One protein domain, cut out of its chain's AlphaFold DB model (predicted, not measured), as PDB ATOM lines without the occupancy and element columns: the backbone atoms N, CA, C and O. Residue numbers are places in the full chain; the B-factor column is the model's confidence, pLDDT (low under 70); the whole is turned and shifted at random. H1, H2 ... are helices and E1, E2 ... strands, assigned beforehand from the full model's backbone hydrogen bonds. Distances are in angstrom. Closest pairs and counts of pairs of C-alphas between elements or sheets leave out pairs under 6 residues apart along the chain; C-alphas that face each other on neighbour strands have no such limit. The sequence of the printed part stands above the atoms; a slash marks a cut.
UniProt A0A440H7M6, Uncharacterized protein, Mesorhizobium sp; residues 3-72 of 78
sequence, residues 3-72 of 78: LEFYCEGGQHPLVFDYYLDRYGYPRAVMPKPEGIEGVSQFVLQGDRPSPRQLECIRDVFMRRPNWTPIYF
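Overview. This is residues 3 to 72 of the 78 residues of an uncharacterized protein of Mesorhizobium sp (UniProt A0A440H7M6). A strongly twisted sheet of five short strands makes a wall, and one helix, H1, packs on one of its faces, in two layers. The 70 printed residues hold the named elements E1, E2, E3, E4, H1 and E5 in that order, with under half of the residues in them; the class is mixed, helices and strands. The sheet is mixed, in the order E3, E2, E4, E1, E5. The whole is compact and rounded, with a radius of gyration of the C-alphas of 11.4 A and spans of 27 by 27 by 20 A.

Arrangement. E1, residues 3 to 7, and E4, residues 39 to 44, are parallel neighbours at 23 degrees, with N 4 and O 40 2.9 A apart. E2, residues 18 to 20, is parallel to E4 at 34 degrees, with N 20 and O 43 2.8 A apart. E3, residues 26 to 28, forms an antiparallel hairpin with E2, with N 27 and O 19 2.7 A apart. E5, residues 68 to 71, is parallel to E1 at 16 degrees, with N 5 and O 70 2.9 A apart. The edge strands E3 and E5 are apart. H1, residues 51 to 63, is on the sheet at a height of 8.3 A, only just over none of its strands: 2 of its C-alphas fall on E2. The closest C-alphas of H1 and E2 are those of Gln 53 and Leu 20, 6.9 A apart. E4, H1 and E5 make a split strand-helix-strand unit, two strands running the same way with E1 between them, and its crossover is right-handed. In H1 every O i to N i+4 pair is within hydrogen-bond range.

Along the chain. E1 begins at C-alpha 3, (218.972, 216.179, 139.558), and spans 13.4 A. E2 spans 6.3 A and E3 6.6 A. E4 spans 16.2 A, H1 18.6 A and E5 10.0 A, ending at C-alpha 71, (214.539, 223.078, 141.410).

Size, cuts and confidence. The C-alphas farthest apart, those of Glu 34 and Pro 51, are 29.5 A apart. The printed part has no cut and no long link. Its mean pLDDT is 91.5, and no printed residue is under 70.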
ATOM      1  N   LEU A   3     220.183 216.255 140.369       93.69
ATOM      2  CA  LEU A   3     218.972 216.179 139.558       93.69
ATOM      3  C   LEU A   3     218.405 217.587 139.409       93.69
ATOM      4  O   LEU A   3     217.986 218.183 140.400       93.69
ATOM      5  N   GLU A   4     218.408 218.114 138.192       94.56
ATOM      6  CA  GLU A   4     217.853 219.432 137.891       94.56
ATOM      7  C   GLU A   4     216.425 219.278 137.378       94.56
ATOM      8  O   GLU A   4     216.176 218.500 136.459       94.56
ATOM      9  N   PHE A   5     215.487 220.020 137.962       94.69
ATOM     10  CA  PHE A   5     214.079 219.976 137.589       94.69
ATOM     11  C   PHE A   5     213.605 221.332 137.083       94.69
ATOM     12  O   PHE A   5     213.743 222.352 137.764       94.69
ATOM     13  N   TYR A   6     212.961 221.309 135.921       94.94
ATOM     14  CA  TYR A   6     212.396 222.474 135.252       94.94
ATOM     15  C   TYR A   6     210.927 222.226 134.919       94.94
ATOM     16  O   TYR A   6     210.557 221.101 134.606       94.94
ATOM     17  N   CYS A   7     210.090 223.260 134.945       94.75
ATOM     18  CA  CYS A   7     208.742 223.175 134.377       94.75
ATOM     19  C   CYS A   7     208.791 223.551 132.891       94.75
ATOM     20  O   CYS A   7     209.484 224.497 132.522       94.75
ATOM     21  N   GLU A   8     208.041 222.837 132.058       93.81
ATOM     22  CA  GLU A   8     207.915 223.080 130.613       93.81
ATOM     23  C   GLU A   8     207.422 224.500 130.303       93.81
ATOM     24  O   GLU A   8     207.858 225.111 129.335       93.81
ATOM     25  N   GLY A   9     206.559 225.056 131.158       88.75
ATOM     26  CA  GLY A   9     206.094 226.442 131.036       88.75
ATOM     27  C   GLY A   9     207.113 227.517 131.427       88.75
ATOM     28  O   GLY A   9     206.849 228.706 131.257       88.75
ATOM     29  N   GLY A  10     208.253 227.122 131.998       88.69
ATOM     30  CA  GLY A  10     209.309 228.018 132.465       88.69
ATOM     31  C   GLY A  10     210.544 228.009 131.566       88.69
ATOM     32  O   GLY A  10     210.587 227.372 130.516       88.69
ATOM     33  N   GLN A  11     211.595 228.707 131.999       91.25
ATOM     34  CA  GLN A  11     212.897 228.593 131.351       91.25
ATOM     35  C   GLN A  11     213.506 227.223 131.675       91.25
ATOM     36  O   GLN A  11     213.757 226.907 132.837       91.25
ATOM     37  N   HIS A  12     213.771 226.429 130.641       92.62
ATOM     38  CA  HIS A  12     214.388 225.114 130.761       92.62
ATOM     39  C   HIS A  12     215.434 224.889 129.653       92.62
ATOM     40  O   HIS A  12     215.418 225.590 128.636       92.62
ATOM     41  N   PRO A  13     216.361 223.929 129.819       90.88
ATOM     42  CA  PRO A  13     217.317 223.562 128.779       90.88
ATOM     43  C   PRO A  13     216.625 223.087 127.492       90.88
ATOM     44  O   PRO A  13     215.591 222.421 127.546       90.88
ATOM     45  N   LEU A  14     217.220 223.376 126.328       87.12
ATOM     46  CA  LEU A  14     216.755 222.850 125.030       87.12
ATOM     47  C   LEU A  14     217.034 221.348 124.869       87.12
ATOM     48  O   LEU A  14     216.357 220.669 124.103       87.12
ATOM     49  N   VAL A  15     218.043 220.847 125.579       90.38
ATOM     50  CA  VAL A  15     218.466 219.448 125.602       90.38
ATOM     51  C   VAL A  15     218.420 218.997 127.055       90.38
ATOM     52  O   VAL A  15     218.977 219.674 127.912       90.38
ATOM     53  N   PHE A  16     217.729 217.895 127.333       92.06
ATOM     54  CA  PHE A  16     217.513 217.370 128.681       92.06
ATOM     55  C   PHE A  16     217.374 215.846 128.630       92.06
ATOM     56  O   PHE A  16     216.990 215.291 127.600       92.06
ATOM     57  N   ASP A  17     217.685 215.157 129.728       92.56
ATOM     58  CA  ASP A  17     217.757 213.691 129.757       92.56
ATOM     59  C   ASP A  17     216.375 213.028 129.789       92.56
ATOM     60  O   ASP A  17     216.130 212.017 129.117       92.56
ATOM     61  N   TYR A  18     215.460 213.601 130.574       93.69
ATOM     62  CA  TYR A  18     214.152 213.017 130.839       93.69
ATOM     63  C   TYR A  18     213.035 214.051 130.767       93.69
ATOM     64  O   TYR A  18     213.136 215.161 131.287       93.69
ATOM     65  N   TYR A  19     211.915 213.634 130.190       94.75
ATOM     66  CA  TYR A  19     210.644 214.332 130.291       94.75
ATOM     67  C   TYR A  19     209.754 213.611 131.301       94.75
ATOM     68  O   TYR A  19     209.487 212.420 131.145       94.75
ATOM     69  N   LEU A  20     209.281 214.298 132.332       95.56
ATOM     70  CA  LEU A  20     208.358 213.734 133.309       95.56
ATOM     71  C   LEU A  20     206.940 214.195 132.974       95.56
ATOM     72  O   LEU A  20     206.594 215.360 133.173       95.56
ATOM     73  N   ASP A  21     206.108 213.287 132.467       95.62
ATOM     74  CA  ASP A  21     204.743 213.651 132.085       95.62
ATOM     75  C   ASP A  21     203.858 213.971 133.304       95.62
ATOM     76  O   ASP A  21     204.219 213.725 134.460       95.62
ATOM     77  N   ARG A  22     202.676 214.544 133.058       94.56
ATOM     78  CA  ARG A  22     201.755 215.008 134.109       94.56
ATOM     79  C   ARG A  22     201.299 213.904 135.065       94.56
ATOM     80  O   ARG A  22     200.797 214.215 136.148       94.56
ATOM     81  N   TYR A  23     201.430 212.640 134.667       95.75
ATOM     82  CA  TYR A  23     201.044 211.471 135.452       95.75
ATOM     83  C   TYR A  23     202.213 210.899 136.265       95.75
ATOM     84  O   TYR A  23     202.019 209.923 136.985       95.75
ATOM     85  N   GLY A  24     203.395 211.523 136.201       93.19
ATOM     86  CA  GLY A  24     204.587 211.092 136.925       93.19
ATOM     87  C   GLY A  24     205.349 209.968 136.226       93.19
ATOM     88  O   GLY A  24     206.141 209.291 136.880       93.19
ATOM     89  N   TYR A  25     205.132 209.747 134.922       93.81
ATOM     90  CA  TYR A  25     205.888 208.750 134.166       93.81
ATOM     91  C   TYR A  25     207.082 209.393 133.451       93.81
ATOM     92  O   TYR A  25     206.892 210.300 132.631       93.81
ATOM     93  N   PRO A  26     208.321 208.944 133.736       90.75
ATOM     94  CA  PRO A  26     209.499 209.448 133.051       90.75
ATOM     95  C   PRO A  26     209.566 208.882 131.632       90.75
ATOM     96  O   PRO A  26     209.395 207.683 131.403       90.75
ATOM     97  N   ARG A  27     209.862 209.751 130.673       91.19
ATOM     98  CA  ARG A  27     210.087 209.433 129.265       91.19
ATOM     99  C   ARG A  27     211.501 209.856 128.909       91.19
ATOM    100  O   ARG A  27     211.873 211.007 129.117       91.19
ATOM    101  N   ALA A  28     212.292 208.924 128.391       84.19
ATOM    102  CA  ALA A  28     213.611 209.255 127.870       84.19
ATOM    103  C   ALA A  28     213.464 210.115 126.611       84.19
ATOM    104  O   ALA A  28     212.624 209.821 125.754       84.19
ATOM    105  N   VAL A  29     214.285 211.155 126.493       83.06
ATOM    106  CA  VAL A  29     214.344 211.955 125.268       83.06
ATOM    107  C   VAL A  29     215.033 211.150 124.163       83.06
ATOM    108  O   VAL A  29     216.010 210.439 124.412       83.06
ATOM    109  N   MET A  30     214.490 211.228 122.944       78.62
ATOM    110  CA  MET A  30     215.048 210.590 121.751       78.62
ATOM    111  C   MET A  30     215.317 211.640 120.660       78.62
ATOM    112  O   MET A  30     214.396 212.385 120.323       78.62
ATOM    113  N   PRO A  31     216.527 211.683 120.068       82.75
ATOM    114  CA  PRO A  31     217.689 210.846 120.385       82.75
ATOM    115  C   PRO A  31     218.209 211.100 121.806       82.75
ATOM    116  O   PRO A  31     217.967 212.160 122.378       82.75
ATOM    117  N   LYS A  32     218.897 210.104 122.382       83.88
ATOM    118  CA  LYS A  32     219.492 210.257 123.712       83.88
ATOM    119  C   LYS A  32     220.497 211.418 123.660       83.88
ATOM    120  O   LYS A  32     221.392 211.364 122.813       83.88
ATOM    121  N   PRO A  33     220.370 212.430 124.531       86.81
ATOM    122  CA  PRO A  33     221.304 213.546 124.552       86.81
ATOM    123  C   PRO A  33     222.691 213.116 125.044       86.81
ATOM    124  O   PRO A  33     222.848 212.088 125.712       86.81
ATOM    125  N   GLU A  34     223.701 213.926 124.728       88.00
ATOM    126  CA  GLU A  34     224.990 213.845 125.412       88.00
ATOM    127  C   GLU A  34     224.783 214.243 126.875       88.00
ATOM    128  O   GLU A  34     224.395 215.369 127.178       88.00
ATOM    129  N   GLY A  35     224.974 213.281 127.778       83.81
ATOM    130  CA  GLY A  35     224.763 213.497 129.205       83.81
ATOM    131  C   GLY A  35     225.863 214.363 129.812       83.81
ATOM    132  O   GLY A  35     227.027 214.281 129.419       83.81
ATOM    133  N   ILE A  36     225.499 215.146 130.823       89.50
ATOM    134  CA  ILE A  36     226.444 215.914 131.634       89.50
ATOM    135  C   ILE A  36     226.913 215.021 132.787       89.50
ATOM    136  O   ILE A  36     226.101 214.456 133.520       89.50
ATOM    137  N   GLU A  37     228.227 214.869 132.966       92.12
ATOM    138  CA  GLU A  37     228.754 214.003 134.022       92.12
ATOM    139  C   GLU A  37     228.265 214.457 135.407       92.12
ATOM    140  O   GLU A  37     228.451 215.598 135.824       92.12
ATOM    141  N   GLY A  38     227.623 213.539 136.133       92.00
ATOM    142  CA  GLY A  38     227.145 213.789 137.492       92.00
ATOM    143  C   GLY A  38     225.888 214.659 137.599       92.00
ATOM    144  O   GLY A  38     225.470 214.915 138.734       92.00
ATOM    145  N   VAL A  39     225.269 215.043 136.478       93.69
ATOM    146  CA  VAL A  39     224.007 215.794 136.414       93.69
ATOM    147  C   VAL A  39     222.979 215.009 135.592       93.69
ATOM    148  O   VAL A  39     223.316 214.287 134.656       93.69
ATOM    149  N   SER A  40     221.704 215.109 135.952       92.31
ATOM    150  CA  SER A  40     220.601 214.629 135.121       92.31
ATOM    151  C   SER A  40     219.473 215.646 135.121       92.31
ATOM    152  O   SER A  40     219.004 216.060 136.181       92.31
ATOM    153  N   GLN A  41     219.050 216.043 133.927       93.62
ATOM    154  CA  GLN A  41     218.101 217.128 133.714       93.62
ATOM    155  C   GLN A  41     216.710 216.583 133.387       93.62
ATOM    156  O   GLN A  41     216.538 215.742 132.502       93.62
ATOM    157  N   PHE A  42     215.711 217.088 134.104       94.38
ATOM    158  CA  PHE A  42     214.314 216.692 133.999       94.38
ATOM    159  C   PHE A  42     213.446 217.897 133.648       94.38
ATOM    160  O   PHE A  42     213.419 218.888 134.379       94.38
ATOM    161  N   VAL A  43     212.669 217.779 132.574       95.38
ATOM    162  CA  VAL A  43     211.605 218.735 132.244       95.38
ATOM    163  C   VAL A  43     210.259 218.125 132.619       95.38
ATOM    164  O   VAL A  43     209.915 217.029 132.180       95.38
ATOM    165  N   LEU A  44     209.509 218.817 133.468       95.69
ATOM    166  CA  LEU A  44     208.191 218.430 133.950       95.69
ATOM    167  C   LEU A  44     207.129 219.041 133.043       95.69
ATOM    168  O   LEU A  44     207.120 220.251 132.832       95.69
ATOM    169  N   GLN A  45     206.200 218.216 132.569       95.69
ATOM    170  CA  GLN A  45     205.058 218.677 131.785       95.69
ATOM    171  C   GLN A  45     204.222 219.716 132.550       95.69
ATOM    172  O   GLN A  45     203.767 219.429 133.662       95.69
ATOM    173  N   GLY A  46     203.936 220.852 131.906       93.56
ATOM    174  CA  GLY A  46     203.121 221.949 132.437       93.56
ATOM    175  C   GLY A  46     203.893 223.072 133.145       93.56
ATOM    176  O   GLY A  46     205.109 223.026 133.315       93.56
ATOM    177  N   ASP A  47     203.157 224.104 133.571       92.00
ATOM    178  CA  ASP A  47     203.719 225.304 134.219       92.00
ATOM    179  C   ASP A  47     204.092 225.083 135.694       92.00
ATOM    180  O   ASP A  47     204.797 225.891 136.297       92.00
ATOM    181  N   ARG A  48     203.559 224.018 136.307       91.25
ATOM    182  CA  ARG A  48     203.769 223.662 137.715       91.25
ATOM    183  C   ARG A  48     203.797 222.142 137.884       91.25
ATOM    184  O   ARG A  48     203.038 221.460 137.191       91.25
ATOM    185  N   PRO A  49     204.565 221.611 138.854       92.94
ATOM    186  CA  PRO A  49     204.578 220.181 139.131       92.94
ATOM    187  C   PRO A  49     203.204 219.661 139.571       92.94
ATOM    188  O   PRO A  49     202.541 220.245 140.433       92.94
ATOM    189  N   SER A  50     202.790 218.523 139.025       93.62
ATOM    190  CA  SER A  50     201.618 217.776 139.467       93.62
ATOM    191  C   SER A  50     201.929 216.965 140.734       93.62
ATOM    192  O   SER A  50     203.078 216.572 140.954       93.62
ATOM    193  N   PRO A  51     200.916 216.609 141.548       93.56
ATOM    194  CA  PRO A  51     201.120 215.734 142.704       93.56
ATOM    195  C   PRO A  51     201.806 214.407 142.353       93.56
ATOM    196  O   PRO A  51     202.652 213.934 143.102       93.56
ATOM    197  N   ARG A  52     201.505 213.831 141.180       95.81
ATOM    198  CA  ARG A  52     202.121 212.576 140.723       95.81
ATOM    199  C   ARG A  52     203.590 212.740 140.349       95.81
ATOM    200  O   ARG A  52     204.395 211.860 140.636       95.81
ATOM    201  N   GLN A  53     203.948 213.868 139.739       94.69
ATOM    202  CA  GLN A  53     205.345 214.200 139.462       94.69
ATOM    203  C   GLN A  53     206.124 214.360 140.772       94.69
ATOM    204  O   GLN A  53     207.198 213.784 140.921       94.69
ATOM    205  N   LEU A  54     205.549 215.064 141.751       92.50
ATOM    206  CA  LEU A  54     206.140 215.247 143.078       92.50
ATOM    207  C   LEU A  54     206.305 213.918 143.838       92.50
ATOM    208  O   LEU A  54     207.353 213.685 144.435       92.50
ATOM    209  N   GLU A  55     205.312 213.024 143.778       92.81
ATOM    210  CA  GLU A  55     205.405 211.662 144.325       92.81
ATOM    211  C   GLU A  55     206.553 210.871 143.685       92.81
ATOM    212  O   GLU A  55     207.373 210.298 144.400       92.81
ATOM    213  N   CYS A  56     206.658 210.891 142.352       91.75
ATOM    214  CA  CYS A  56     207.738 210.223 141.626       91.75
ATOM    215  C   CYS A  56     209.118 210.750 142.050       91.75
ATOM    216  O   CYS A  56     210.012 209.968 142.375       91.75
ATOM    217  N   ILE A  57     209.273 212.076 142.105       91.81
ATOM    218  CA  ILE A  57     210.510 212.742 142.521       91.81
ATOM    219  C   ILE A  57     210.882 212.336 143.956       91.81
ATOM    220  O   ILE A  57     212.015 211.921 144.214       91.81
ATOM    221  N   ARG A  58     209.921 212.368 144.884       90.62
ATOM    222  CA  ARG A  58     210.123 211.932 146.274       90.62
ATOM    223  C   ARG A  58     210.578 210.473 146.353       90.62
ATOM    224  O   ARG A  58     211.518 210.165 147.085       90.62
ATOM    225  N   ASP A  59     209.942 209.577 145.604       90.69
ATOM    226  CA  ASP A  59     210.267 208.149 145.617       90.69
ATOM    227  C   ASP A  59     211.689 207.870 145.100       90.69
ATOM    228  O   ASP A  59     212.365 206.966 145.605       90.69
ATOM    229  N   VAL A  60     212.179 208.667 144.142       89.12
ATOM    230  CA  VAL A  60     213.579 208.623 143.686       89.12
ATOM    231  C   VAL A  60     214.525 208.993 144.827       89.12
ATOM    232  O   VAL A  60     215.475 208.252 145.093       89.12
ATOM    233  N   PHE A  61     214.247 210.081 145.545       88.69
ATOM    234  CA  PHE A  61     215.106 210.539 146.639       88.69
ATOM    235  C   PHE A  61     215.105 209.605 147.846       88.69
ATOM    236  O   PHE A  61     216.163 209.376 148.430       88.69
ATOM    237  N   MET A  62     213.978 208.962 148.159       89.88
ATOM    238  CA  MET A  62     213.942 207.922 149.196       89.88
ATOM    239  C   MET A  62     214.865 206.737 148.871       89.88
ATOM    240  O   MET A  62     215.440 206.131 149.772       89.88
ATOM    241  N   ARG A  63     215.037 206.403 147.585       91.00
ATOM    242  CA  ARG A  63     215.915 205.306 147.137       91.00
ATOM    243  C   ARG A  63     217.365 205.742 146.932       91.00
ATOM    244  O   ARG A  63     218.256 204.894 146.876       91.00
ATOM    245  N   ARG A  64     217.606 207.043 146.766       90.62
ATOM    246  CA  ARG A  64     218.910 207.637 146.448       90.62
ATOM    247  C   ARG A  64     219.150 208.886 147.312       90.62
ATOM    248  O   ARG A  64     219.217 209.987 146.774       90.62
ATOM    249  N   PRO A  65     219.344 208.734 148.635       87.31
ATOM    250  CA  PRO A  65     219.450 209.870 149.559       87.31
ATOM    251  C   PRO A  65     220.685 210.755 149.325       87.31
ATOM    252  O   PRO A  65     220.705 211.904 149.742       87.31
ATOM    253  N   ASN A  66     221.705 210.244 148.627       92.31
ATOM    254  CA  ASN A  66     222.922 210.993 148.289       92.31
ATOM    255  C   ASN A  66     222.796 211.791 146.974       92.31
ATOM    256  O   ASN A  66     223.805 212.241 146.425       92.31
ATOM    257  N   TRP A  67     221.600 211.868 146.386       93.25
ATOM    258  CA  TRP A  67     221.342 212.668 145.191       93.25
ATOM    259  C   TRP A  67     220.793 214.032 145.589       93.25
ATOM    260  O   TRP A  67     219.954 214.129 146.480       93.25
ATOM    261  N   THR A  68     221.259 215.078 144.914       92.25
ATOM    262  CA  THR A  68     220.919 216.462 145.250       92.25
ATOM    263  C   THR A  68     219.866 216.984 144.275       92.25
ATOM    264  O   THR A  68     220.189 217.121 143.093       92.25
ATOM    265  N   PRO A  69     218.630 217.281 144.717       91.81
ATOM    266  CA  PRO A  69     217.673 218.004 143.890       91.81
ATOM    267  C   PRO A  69     218.064 219.475 143.740       91.81
ATOM    268  O   PRO A  69     218.405 220.130 144.724       91.81
ATOM    269  N   ILE A  70     217.913 220.012 142.534       92.00
ATOM    270  CA  ILE A  70     217.890 221.449 142.263       92.00
ATOM    271  C   ILE A  70     216.607 221.750 141.492       92.00
ATOM    272  O   ILE A  70     216.339 221.153 140.450       92.00
ATOM    273  N   TYR A  71     215.808 222.678 142.010       91.06
ATOM    274  CA  TYR A  71     214.539 223.078 141.410       91.06
ATOM    275  C   TYR A  71     214.679 224.476 140.812       91.06
ATOM    276  O   TYR A  71     215.017 225.422 141.520       91.06
ATOM    277  N   PHE A  72     214.393 224.612 139.519       90.88
ATOM    278  CA  PHE A  72     214.424 225.889 138.796       90.88
ATOM    279  C   PHE A  72     213.020 226.486 138.633       90.88
ATOM    280  O   PHE A  72     212.692 227.114 137.630       90.88
TER     281      PHE A  72